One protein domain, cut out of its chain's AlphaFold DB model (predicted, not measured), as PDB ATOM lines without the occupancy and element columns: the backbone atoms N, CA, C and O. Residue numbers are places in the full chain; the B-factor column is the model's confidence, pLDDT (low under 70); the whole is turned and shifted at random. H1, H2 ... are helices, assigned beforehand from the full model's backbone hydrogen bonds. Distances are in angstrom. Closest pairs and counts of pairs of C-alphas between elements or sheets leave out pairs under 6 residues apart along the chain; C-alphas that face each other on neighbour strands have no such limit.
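What this domain is: This is residues 6 to 85 of the 282 residues of an uncharacterized protein of Pisolithus tinctorius Marx 270 (UniProt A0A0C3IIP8). One long helix, H3, makes the length; H2 packs across its first residues, H1 stands near its middle, and past residue 67 the printed part turns off into a tail with the short H4 and H5. The 80 printed residues hold five named helices, H1 to H5 in chain order, and no named strand: all helix. The rod spans 52 by 25 by 17 A, only just extended, close to loose, with radius of gyration 17.7 A.

Where its parts are: H3, residues 40 to 67, runs 41.4 A from C-alpha 40 at (154.667, 260.666, 271.195) to C-alpha 67 at (193.749, 265.695, 258.592). H2 is residues 23 to 33, 15.4 A; H1 6 to 17, 16.9 A; H4 75 to 78; H5 82 to 85.

How they stand to each other: H2 touches H3 at residues 40 to 47 alone, only just about perpendicular at 71 degrees; closest C-alphas, Gln 24 and Ser 43, 5.5 A. H1 is close to H3 but not clearly touching, about perpendicular at 82 degrees; closest C-alphas, Leu 8 and Leu 50, 6.1 A. H4 and H5 are apart from H3. Every O i to N i+4 pair is within hydrogen-bond range in H2 and H3, 7 of 8 in H1; H4 and H5 are too short for one.

The domain as a whole: The C-alphas farthest apart, Ala 37 and Thr 85, are 53.8 A apart. The printed part has no cut and no long link. Residues 80 to 85 stand free, with pLDDT under 70.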
ATOM      1  N   ASN A   6     168.759 270.610 258.595       94.00
ATOM      2  CA  ASN A   6     168.569 271.968 259.117       94.00
ATOM      3  C   ASN A   6     167.679 272.015 260.372       94.00
ATOM      4  O   ASN A   6     167.886 272.859 261.236       94.00
ATOM      5  N   ALA A   7     166.681 271.130 260.494       93.31
ATOM      6  CA  ALA A   7     165.850 271.066 261.696       93.31
ATOM      7  C   ALA A   7     166.621 270.488 262.897       93.31
ATOM      8  O   ALA A   7     166.403 270.919 264.028       93.31
ATOM      9  N   LEU A   8     167.530 269.539 262.655       94.75
ATOM     10  CA  LEU A   8     168.417 268.978 263.680       94.75
ATOM     11  C   LEU A   8     169.470 269.997 264.111       94.75
ATOM     12  O   LEU A   8     169.698 270.165 265.305       94.75
ATOM     13  N   GLU A   9     170.059 270.709 263.152       95.00
ATOM     14  CA  GLU A   9     171.003 271.796 263.404       95.00
ATOM     15  C   GLU A   9     170.351 272.921 264.211       95.00
ATOM     16  O   GLU A   9     170.903 273.349 265.222       95.00
ATOM     17  N   LEU A  10     169.138 273.337 263.832       94.56
ATOM     18  CA  LEU A  10     168.377 274.345 264.569       94.56
ATOM     19  C   LEU A  10     168.150 273.924 266.024       94.56
ATOM     20  O   LEU A  10     168.370 274.723 266.934       94.56
ATOM     21  N   TYR A  11     167.734 272.676 266.254       94.06
ATOM     22  CA  TYR A  11     167.562 272.160 267.611       94.06
ATOM     23  C   TYR A  11     168.887 272.148 268.380       94.06
ATOM     24  O   TYR A  11     168.952 272.670 269.489       94.06
ATOM     25  N   HIS A  12     169.952 271.627 267.767       90.44
ATOM     26  CA  HIS A  12     171.280 271.549 268.368       90.44
ATOM     27  C   HIS A  12     171.801 272.928 268.803       90.44
ATOM     28  O   HIS A  12     172.162 273.106 269.963       90.44
ATOM     29  N   VAL A  13     171.755 273.931 267.920       91.31
ATOM     30  CA  VAL A  13     172.178 275.309 268.232       91.31
ATOM     31  C   VAL A  13     171.315 275.935 269.328       91.31
ATOM     32  O   VAL A  13     171.825 276.665 270.180       91.31
ATOM     33  N   THR A  14     170.014 275.634 269.342       90.50
ATOM     34  CA  THR A  14     169.103 276.127 270.385       90.50
ATOM     35  C   THR A  14     169.472 275.551 271.752       90.50
ATOM     36  O   THR A  14     169.530 276.296 272.727       90.50
ATOM     37  N   CYS A  15     169.797 274.258 271.829       86.00
ATOM     38  CA  CYS A  15     170.224 273.612 273.071       86.00
ATOM     39  C   CYS A  15     171.548 274.160 273.620       86.00
ATOM     40  O   CYS A  15     171.718 274.192 274.834       86.00
ATOM     41  N   LEU A  16     172.454 274.644 272.761       83.38
ATOM     42  CA  LEU A  16     173.696 275.295 273.206       83.38
ATOM     43  C   LEU A  16     173.448 276.619 273.948       83.38
ATOM     44  O   LEU A  16     174.252 277.004 274.789       83.38
ATOM     45  N   HIS A  17     172.344 277.311 273.653       83.62
ATOM     46  CA  HIS A  17     171.968 278.559 274.328       83.62
ATOM     47  C   HIS A  17     170.980 278.323 275.477       83.62
ATOM     48  O   HIS A  17     170.950 279.084 276.441       83.62
ATOM     49  N   ILE A  18     170.143 277.289 275.358       83.56
ATOM     50  CA  ILE A  18     169.077 276.958 276.303       83.56
ATOM     51  C   ILE A  18     169.142 275.446 276.589       83.56
ATOM     52  O   ILE A  18     168.445 274.666 275.931       83.56
ATOM     53  N   PRO A  19     169.939 275.014 277.587       77.50
ATOM     54  CA  PRO A  19     170.154 273.593 277.885       77.50
ATOM     55  C   PRO A  19     168.869 272.821 278.214       77.50
ATOM     56  O   PRO A  19     168.754 271.634 277.926       77.50
ATOM     57  N   HIS A  20     167.857 273.504 278.759       78.00
ATOM     58  CA  HIS A  20     166.579 272.902 279.156       78.00
ATOM     59  C   HIS A  20     165.524 272.857 278.034       78.00
ATOM     60  O   HIS A  20     164.339 272.631 278.295       78.00
ATOM     61  N   PHE A  21     165.900 273.091 276.771       84.94
ATOM     62  CA  PHE A  21     164.934 273.099 275.674       84.94
ATOM     63  C   PHE A  21     164.466 271.684 275.283       84.94
ATOM     64  O   PHE A  21     165.197 270.882 274.702       84.94
ATOM     65  N   SER A  22     163.201 271.378 275.578       89.81
ATOM     66  CA  SER A  22     162.628 270.036 275.415       89.81
ATOM     67  C   SER A  22     162.479 269.590 273.952       89.81
ATOM     68  O   SER A  22     161.822 270.262 273.151       89.81
ATOM     69  N   ILE A  23     162.946 268.370 273.643       91.00
ATOM     70  CA  ILE A  23     162.688 267.678 272.362       91.00
ATOM     71  C   ILE A  23     161.187 267.624 272.062       91.00
ATOM     72  O   ILE A  23     160.759 267.860 270.935       91.00
ATOM     73  N   GLN A  24     160.361 267.321 273.068       91.81
ATOM     74  CA  GLN A  24     158.918 267.212 272.871       91.81
ATOM     75  C   GLN A  24     158.300 268.554 272.477       91.81
ATOM     76  O   GLN A  24     157.427 268.579 271.610       91.81
ATOM     77  N   ALA A  25     158.732 269.651 273.104       92.38
ATOM     78  CA  ALA A  25     158.261 270.986 272.749       92.38
ATOM     79  C   ALA A  25     158.643 271.321 271.302       92.38
ATOM     80  O   ALA A  25     157.787 271.734 270.527       92.38
ATOM     81  N   PHE A  26     159.885 271.039 270.910       93.94
ATOM     82  CA  PHE A  26     160.367 271.277 269.553       93.94
ATOM     83  C   PHE A  26     159.650 270.435 268.486       93.94
ATOM     84  O   PHE A  26     159.276 270.926 267.425       93.94
ATOM     85  N   VAL A  27     159.401 269.153 268.750       94.38
ATOM     86  CA  VAL A  27     158.689 268.301 267.787       94.38
ATOM     87  C   VAL A  27     157.218 268.701 267.681       94.38
ATOM     88  O   VAL A  27     156.667 268.669 266.581       94.38
ATOM     89  N   LYS A  28     156.584 269.130 268.783       94.50
ATOM     90  CA  LYS A  28     155.225 269.694 268.751       94.50
ATOM     91  C   LYS A  28     155.153 270.937 267.872       94.50
ATOM     92  O   LYS A  28     154.302 270.974 266.993       94.50
ATOM     93  N   THR A  29     156.079 271.885 268.024       93.88
ATOM     94  CA  THR A  29     156.080 273.099 267.190       93.88
ATOM     95  C   THR A  29     156.271 272.777 265.710       93.88
ATOM     96  O   THR A  29     155.591 273.360 264.870       93.88
ATOM     97  N   ILE A  30     157.123 271.805 265.367       93.00
ATOM     98  CA  ILE A  30     157.256 271.330 263.979       93.00
ATOM     99  C   ILE A  30     155.945 270.720 263.467       93.00
ATOM    100  O   ILE A  30     155.553 270.992 262.332       93.00
ATOM    101  N   CYS A  31     155.262 269.910 264.281       93.19
ATOM    102  CA  CYS A  31     153.975 269.314 263.911       93.19
ATOM    103  C   CYS A  31     152.907 270.392 263.667       93.19
ATOM    104  O   CYS A  31     152.219 270.345 262.646       93.19
ATOM    105  N   ASP A  32     152.833 271.394 264.547       94.44
ATOM    106  CA  ASP A  32     151.899 272.518 264.440       94.44
ATOM    107  C   ASP A  32     152.158 273.345 263.170       94.44
ATOM    108  O   ASP A  32     151.223 273.659 262.433       94.44
ATOM    109  N   LEU A  33     153.428 273.626 262.849       92.50
ATOM    110  CA  LEU A  33     153.823 274.323 261.615       92.50
ATOM    111  C   LEU A  33     153.451 273.546 260.346       92.50
ATOM    112  O   LEU A  33     153.142 274.143 259.316       92.50
ATOM    113  N   GLN A  34     153.492 272.218 260.409       90.69
ATOM    114  CA  GLN A  34     153.131 271.331 259.301       90.69
ATOM    115  C   GLN A  34     151.623 271.040 259.233       90.69
ATOM    116  O   GLN A  34     151.175 270.378 258.296       90.69
ATOM    117  N   GLY A  35     150.835 271.512 260.206       92.31
ATOM    118  CA  GLY A  35     149.400 271.247 260.292       92.31
ATOM    119  C   GLY A  35     149.058 269.778 260.569       92.31
ATOM    120  O   GLY A  35     147.985 269.316 260.179       92.31
ATOM    121  N   VAL A  36     149.960 269.025 261.208       91.06
ATOM    122  CA  VAL A  36     149.767 267.606 261.550       91.06
ATOM    123  C   VAL A  36     149.649 267.412 263.056       91.06
ATOM    124  O   VAL A  36     150.286 268.099 263.845       91.06
ATOM    125  N   ALA A  37     148.843 266.433 263.470       93.62
ATOM    126  CA  ALA A  37     148.698 266.102 264.882       93.62
ATOM    127  C   ALA A  37     149.997 265.513 265.456       93.62
ATOM    128  O   ALA A  37     150.614 264.626 264.858       93.62
ATOM    129  N   PHE A  38     150.374 265.977 266.646       93.94
ATOM    130  CA  PHE A  38     151.508 265.444 267.387       93.94
ATOM    131  C   PHE A  38     151.225 264.037 267.936       93.94
ATOM    132  O   PHE A  38     150.166 263.775 268.504       93.94
ATOM    133  N   TRP A  39     152.229 263.160 267.851       91.62
ATOM    134  CA  TRP A  39     152.221 261.826 268.451       91.62
ATOM    135  C   TRP A  39     153.535 261.565 269.189       91.62
ATOM    136  O   TRP A  39     154.604 261.883 268.672       91.62
ATOM    137  N   HIS A  40     153.485 260.904 270.349       89.31
ATOM    138  CA  HIS A  40     154.667 260.666 271.195       89.31
ATOM    139  C   HIS A  40     155.823 259.943 270.485       89.31
ATOM    140  O   HIS A  40     156.989 260.245 270.738       89.31
ATOM    141  N   TYR A  41     155.522 259.032 269.554       91.44
ATOM    142  CA  TYR A  41     156.559 258.324 268.804       91.44
ATOM    143  C   TYR A  41     157.408 259.267 267.932       91.44
ATOM    144  O   TYR A  41     158.554 258.940 267.638       91.44
ATOM    145  N   LEU A  42     156.888 260.438 267.537       91.31
ATOM    146  CA  LEU A  42     157.626 261.421 266.740       91.31
ATOM    147  C   LEU A  42     158.791 262.024 267.527       91.31
ATOM    148  O   LEU A  42     159.875 262.165 266.970       91.31
ATOM    149  N   SER A  43     158.602 262.298 268.821       92.06
ATOM    150  CA  SER A  43     159.684 262.757 269.703       92.06
ATOM    151  C   SER A  43     160.777 261.705 269.855       92.06
ATOM    152  O   SER A  43     161.960 262.029 269.797       92.06
ATOM    153  N   HIS A  44     160.390 260.435 269.992       90.44
ATOM    154  CA  HIS A  44     161.344 259.330 270.079       90.44
ATOM    155  C   HIS A  44     162.147 259.167 268.779       90.44
ATOM    156  O   HIS A  44     163.370 259.069 268.808       90.44
ATOM    157  N   GLN A  45     161.475 259.211 267.623       92.56
ATOM    158  CA  GLN A  45     162.138 259.181 266.315       92.56
ATOM    159  C   GLN A  45     163.082 260.375 266.131       92.56
ATOM    160  O   GLN A  45     164.196 260.202 265.649       92.56
ATOM    161  N   PHE A  46     162.671 261.572 266.556       93.62
ATOM    162  CA  PHE A  46     163.526 262.755 266.512       93.62
ATOM    163  C   PHE A  46     164.774 262.592 267.382       93.62
ATOM    164  O   PHE A  46     165.868 262.872 266.910       93.62
ATOM    165  N   SER A  47     164.635 262.083 268.609       91.94
ATOM    166  CA  SER A  47     165.775 261.816 269.496       91.94
ATOM    167  C   SER A  47     166.775 260.831 268.878       91.94
ATOM    168  O   SER A  47     167.977 261.094 268.881       91.94
ATOM    169  N   ILE A  48     166.297 259.744 268.260       90.50
ATOM    170  CA  ILE A  48     167.164 258.790 267.548       90.50
ATOM    171  C   ILE A  48     167.918 259.483 266.408       90.50
ATOM    172  O   ILE A  48     169.128 259.312 266.265       90.50
ATOM    173  N   VAL A  49     167.209 260.266 265.592       93.81
ATOM    174  CA  VAL A  49     167.806 260.961 264.446       93.81
ATOM    175  C   VAL A  49     168.796 262.038 264.903       93.81
ATOM    176  O   VAL A  49     169.844 262.190 264.279       93.81
ATOM    177  N   LEU A  50     168.524 262.727 266.011       92.25
ATOM    178  CA  LEU A  50     169.447 263.679 266.625       92.25
ATOM    179  C   LEU A  50     170.738 262.994 267.084       92.25
ATOM    180  O   LEU A  50     171.819 263.473 266.759       92.25
ATOM    181  N   ASN A  51     170.648 261.840 267.748       90.75
ATOM    182  CA  ASN A  51     171.831 261.071 268.144       90.75
ATOM    183  C   ASN A  51     172.673 260.655 266.928       90.75
ATOM    184  O   ASN A  51     173.898 260.770 266.949       90.75
ATOM    185  N   LEU A  52     172.028 260.208 265.845       92.31
ATOM    186  CA  LEU A  52     172.717 259.886 264.592       92.31
ATOM    187  C   LEU A  52     173.395 261.116 263.979       92.31
ATOM    188  O   LEU A  52     174.535 261.021 263.533       92.31
ATOM    189  N   TYR A  53     172.721 262.264 263.980       93.44
ATOM    190  CA  TYR A  53     173.276 263.526 263.501       93.44
ATOM    191  C   TYR A  53     174.518 263.949 264.291       93.44
ATOM    192  O   TYR A  53     175.550 264.237 263.687       93.44
ATOM    193  N   LEU A  54     174.464 263.902 265.624       90.12
ATOM    194  CA  LEU A  54     175.614 264.215 266.477       90.12
ATOM    195  C   LEU A  54     176.772 263.236 266.248       90.12
ATOM    196  O   LEU A  54     177.923 263.652 266.177       90.12
ATOM    197  N   ASN A  55     176.486 261.947 266.042       89.25
ATOM    198  CA  ASN A  55     177.517 260.966 265.695       89.25
ATOM    199  C   ASN A  55     178.190 261.266 264.349       89.25
ATOM    200  O   ASN A  55     179.397 261.072 264.216       89.25
ATOM    201  N   ILE A  56     177.434 261.746 263.355       92.12
ATOM    202  CA  ILE A  56     177.997 262.176 262.070       92.12
ATOM    203  C   ILE A  56     178.905 263.390 262.274       92.12
ATOM    204  O   ILE A  56     180.022 263.382 261.764       92.12
ATOM    205  N   LEU A  57     178.462 264.397 263.036       90.69
ATOM    206  CA  LEU A  57     179.286 265.571 263.346       90.69
ATOM    207  C   LEU A  57     180.592 265.175 264.035       90.69
ATOM    208  O   LEU A  57     181.659 265.569 263.575       90.69
ATOM    209  N   ASN A  58     180.514 264.322 265.055       87.06
ATOM    210  CA  ASN A  58     181.685 263.807 265.761       87.06
ATOM    211  C   ASN A  58     182.633 263.036 264.827       87.06
ATOM    212  O   ASN A  58     183.851 263.144 264.940       87.06
ATOM    213  N   GLY A  59     182.089 262.254 263.888       89.06
ATOM    214  CA  GLY A  59     182.886 261.550 262.883       89.06
ATOM    215  C   GLY A  59     183.597 262.504 261.921       89.06
ATOM    216  O   GLY A  59     184.768 262.303 261.605       89.06
ATOM    217  N   VAL A  60     182.917 263.565 261.479       91.38
ATOM    218  CA  VAL A  60     183.522 264.618 260.649       91.38
ATOM    219  C   VAL A  60     184.605 265.361 261.428       91.38
ATOM    220  O   VAL A  60     185.686 265.581 260.889       91.38
ATOM    221  N   GLU A  61     184.357 265.701 262.690       87.44
ATOM    222  CA  GLU A  61     185.345 266.341 263.557       87.44
ATOM    223  C   GLU A  61     186.587 265.463 263.734       87.44
ATOM    224  O   GLU A  61     187.701 265.943 263.542       87.44
ATOM    225  N   ALA A  62     186.419 264.161 263.977       85.06
ATOM    226  CA  ALA A  62     187.532 263.215 264.042       85.06
ATOM    227  C   ALA A  62     188.360 263.189 262.742       85.06
ATOM    228  O   ALA A  62     189.588 263.252 262.802       85.06
ATOM    229  N   LEU A  63     187.709 263.175 261.572       90.12
ATOM    230  CA  LEU A  63     188.398 263.237 260.274       90.12
ATOM    231  C   LEU A  63     189.158 264.557 260.080       90.12
ATOM    232  O   LEU A  63     190.266 264.567 259.541       90.12
ATOM    233  N   VAL A  64     188.584 265.679 260.522       90.12
ATOM    234  CA  VAL A  64     189.247 266.991 260.483       90.12
ATOM    235  C   VAL A  64     190.467 266.999 261.402       90.12
ATOM    236  O   VAL A  64     191.534 267.464 261.002       90.12
ATOM    237  N   MET A  65     190.346 266.456 262.612       85.44
ATOM    238  CA  MET A  65     191.452 266.371 263.566       85.44
ATOM    239  C   MET A  65     192.576 265.474 263.044       85.44
ATOM    240  O   MET A  65     193.747 265.845 263.148       85.44
ATOM    241  N   GLU A  66     192.243 264.358 262.396       88.62
ATOM    242  CA  GLU A  66     193.211 263.495 261.710       88.62
ATOM    243  C   GLU A  66     193.924 264.232 260.567       88.62
ATOM    244  O   GLU A  66     195.155 264.247 260.519       88.62
ATOM    245  N   ALA A  67     193.180 264.920 259.696       91.44
ATOM    246  CA  ALA A  67     193.749 265.695 258.592       91.44
ATOM    247  C   ALA A  67     194.689 266.812 259.075       91.44
ATOM    248  O   ALA A  67     195.684 267.126 258.421       91.44
ATOM    249  N   LEU A  68     194.404 267.390 260.243       88.75
ATOM    250  CA  LEU A  68     195.239 268.402 260.890       88.75
ATOM    251  C   LEU A  68     196.388 267.805 261.725       88.75
ATOM    252  O   LEU A  68     197.121 268.562 262.360       88.75
ATOM    253  N   SER A  69     196.568 266.477 261.725       85.31
ATOM    254  CA  SER A  69     197.569 265.753 262.531       85.31
ATOM    255  C   SER A  69     197.429 265.974 264.047       85.31
ATOM    256  O   SER A  69     198.411 265.955 264.789       85.31
ATOM    257  N   ARG A  70     196.196 266.169 264.525       82.38
ATOM    258  CA  ARG A  70     195.827 266.452 265.926       82.38
ATOM    259  C   ARG A  70     195.286 265.205 266.630       82.38
ATOM    260  O   ARG A  70     194.189 265.208 267.170       82.38
ATOM    261  N   ILE A  71     196.041 264.112 266.559       78.38
ATOM    262  CA  ILE A  71     195.561 262.763 266.921       78.38
ATOM    263  C   ILE A  71     195.954 262.375 268.361       78.38
ATOM    264  O   ILE A  71     195.468 261.385 268.901       78.38
ATOM    265  N   SER A  72     196.853 263.123 269.013       79.31
ATOM    266  CA  SER A  72     197.295 262.774 270.368       79.31
ATOM    267  C   SER A  72     196.190 263.014 271.405       79.31
ATOM    268  O   SER A  72     195.540 264.054 271.403       79.31
ATOM    269  N   ASN A  73     196.013 262.080 272.351       73.62
ATOM    270  CA  ASN A  73     194.982 262.185 273.400       73.62
ATOM    271  C   ASN A  73     195.073 263.482 274.221       73.62
ATOM    272  O   ASN A  73     194.063 264.010 274.665       73.62
ATOM    273  N   ASN A  74     196.280 264.026 274.383       72.38
ATOM    274  CA  ASN A  74     196.510 265.257 275.135       72.38
ATOM    275  C   ASN A  74     196.741 266.467 274.219       72.38
ATOM    276  O   ASN A  74     197.240 267.486 274.694       72.38
ATOM    277  N   TRP A  75     196.412 266.380 272.922       77.31
ATOM    278  CA  TRP A  75     196.654 267.462 271.959       77.31
ATOM    279  C   TRP A  75     196.019 268.776 272.423       77.31
ATOM    280  O   TRP A  75     196.686 269.806 272.466       77.31
ATOM    281  N   HIS A  76     194.760 268.726 272.867       73.44
ATOM    282  CA  HIS A  76     194.055 269.896 273.392       73.44
ATOM    283  C   HIS A  76     194.687 270.466 274.667       73.44
ATOM    284  O   HIS A  76     194.712 271.679 274.825       73.44
ATOM    285  N   LEU A  77     195.227 269.622 275.554       71.50
ATOM    286  CA  LEU A  77     195.920 270.076 276.766       71.50
ATOM    287  C   LEU A  77     197.273 270.725 276.440       71.50
ATOM    288  O   LEU A  77     197.670 271.684 277.090       71.50
ATOM    289  N   GLN A  78     197.974 270.219 275.423       70.50
ATOM    290  CA  GLN A  78     199.268 270.750 274.975       70.50
ATOM    291  C   GLN A  78     199.135 272.026 274.135       70.50
ATOM    292  O   GLN A  78     200.078 272.810 274.054       70.50
ATOM    293  N   HIS A  79     197.976 272.229 273.509       72.06
ATOM    294  CA  HIS A  79     197.694 273.342 272.603       72.06
ATOM    295  C   HIS A  79     196.426 274.107 273.010       72.06
ATOM    296  O   HIS A  79     195.693 274.608 272.152       72.06
ATOM    297  N   ALA A  80     196.159 274.175 274.319       69.38
ATOM    298  CA  ALA A  80     195.073 274.966 274.887       69.38
ATOM    299  C   ALA A  80     195.216 276.449 274.499       69.38
ATOM    300  O   ALA A  80     196.282 276.865 274.052       69.38
ATOM    301  N   CYS A  81     194.127 277.222 274.635       68.00
ATOM    302  CA  CYS A  81     193.959 278.582 274.101       68.00
ATOM    303  C   CYS A  81     195.288 279.341 273.919       68.00
ATOM    304  O   CYS A  81     195.940 279.655 274.921       68.00
ATOM    305  N   PRO A  82     195.678 279.669 272.669       62.06
ATOM    306  CA  PRO A  82     196.919 280.379 272.408       62.06
ATOM    307  C   PRO A  82     197.008 281.673 273.212       62.06
ATOM    308  O   PRO A  82     198.023 281.907 273.831       62.06
ATOM    309  N   ALA A  83     195.936 282.463 273.324       62.00
ATOM    310  CA  ALA A  83     195.971 283.698 274.114       62.00
ATOM    311  C   ALA A  83     196.235 283.469 275.618       62.00
ATOM    312  O   ALA A  83     196.809 284.337 276.264       62.00
ATOM    313  N   CYS A  84     195.849 282.310 276.164       61.88
ATOM    314  CA  CYS A  84     196.041 281.967 277.578       61.88
ATOM    315  C   CYS A  84     197.366 281.233 277.855       61.88
ATOM    316  O   CYS A  84     197.727 281.069 279.014       61.88
ATOM    317  N   THR A  85     198.058 280.740 276.822       65.50
ATOM    318  CA  THR A  85     199.306 279.954 276.941       65.50
ATOM    319  C   THR A  85     200.474 280.542 276.140       65.50
ATOM    320  O   THR A  85     201.543 279.938 276.059       65.50
TER     321      THR A  85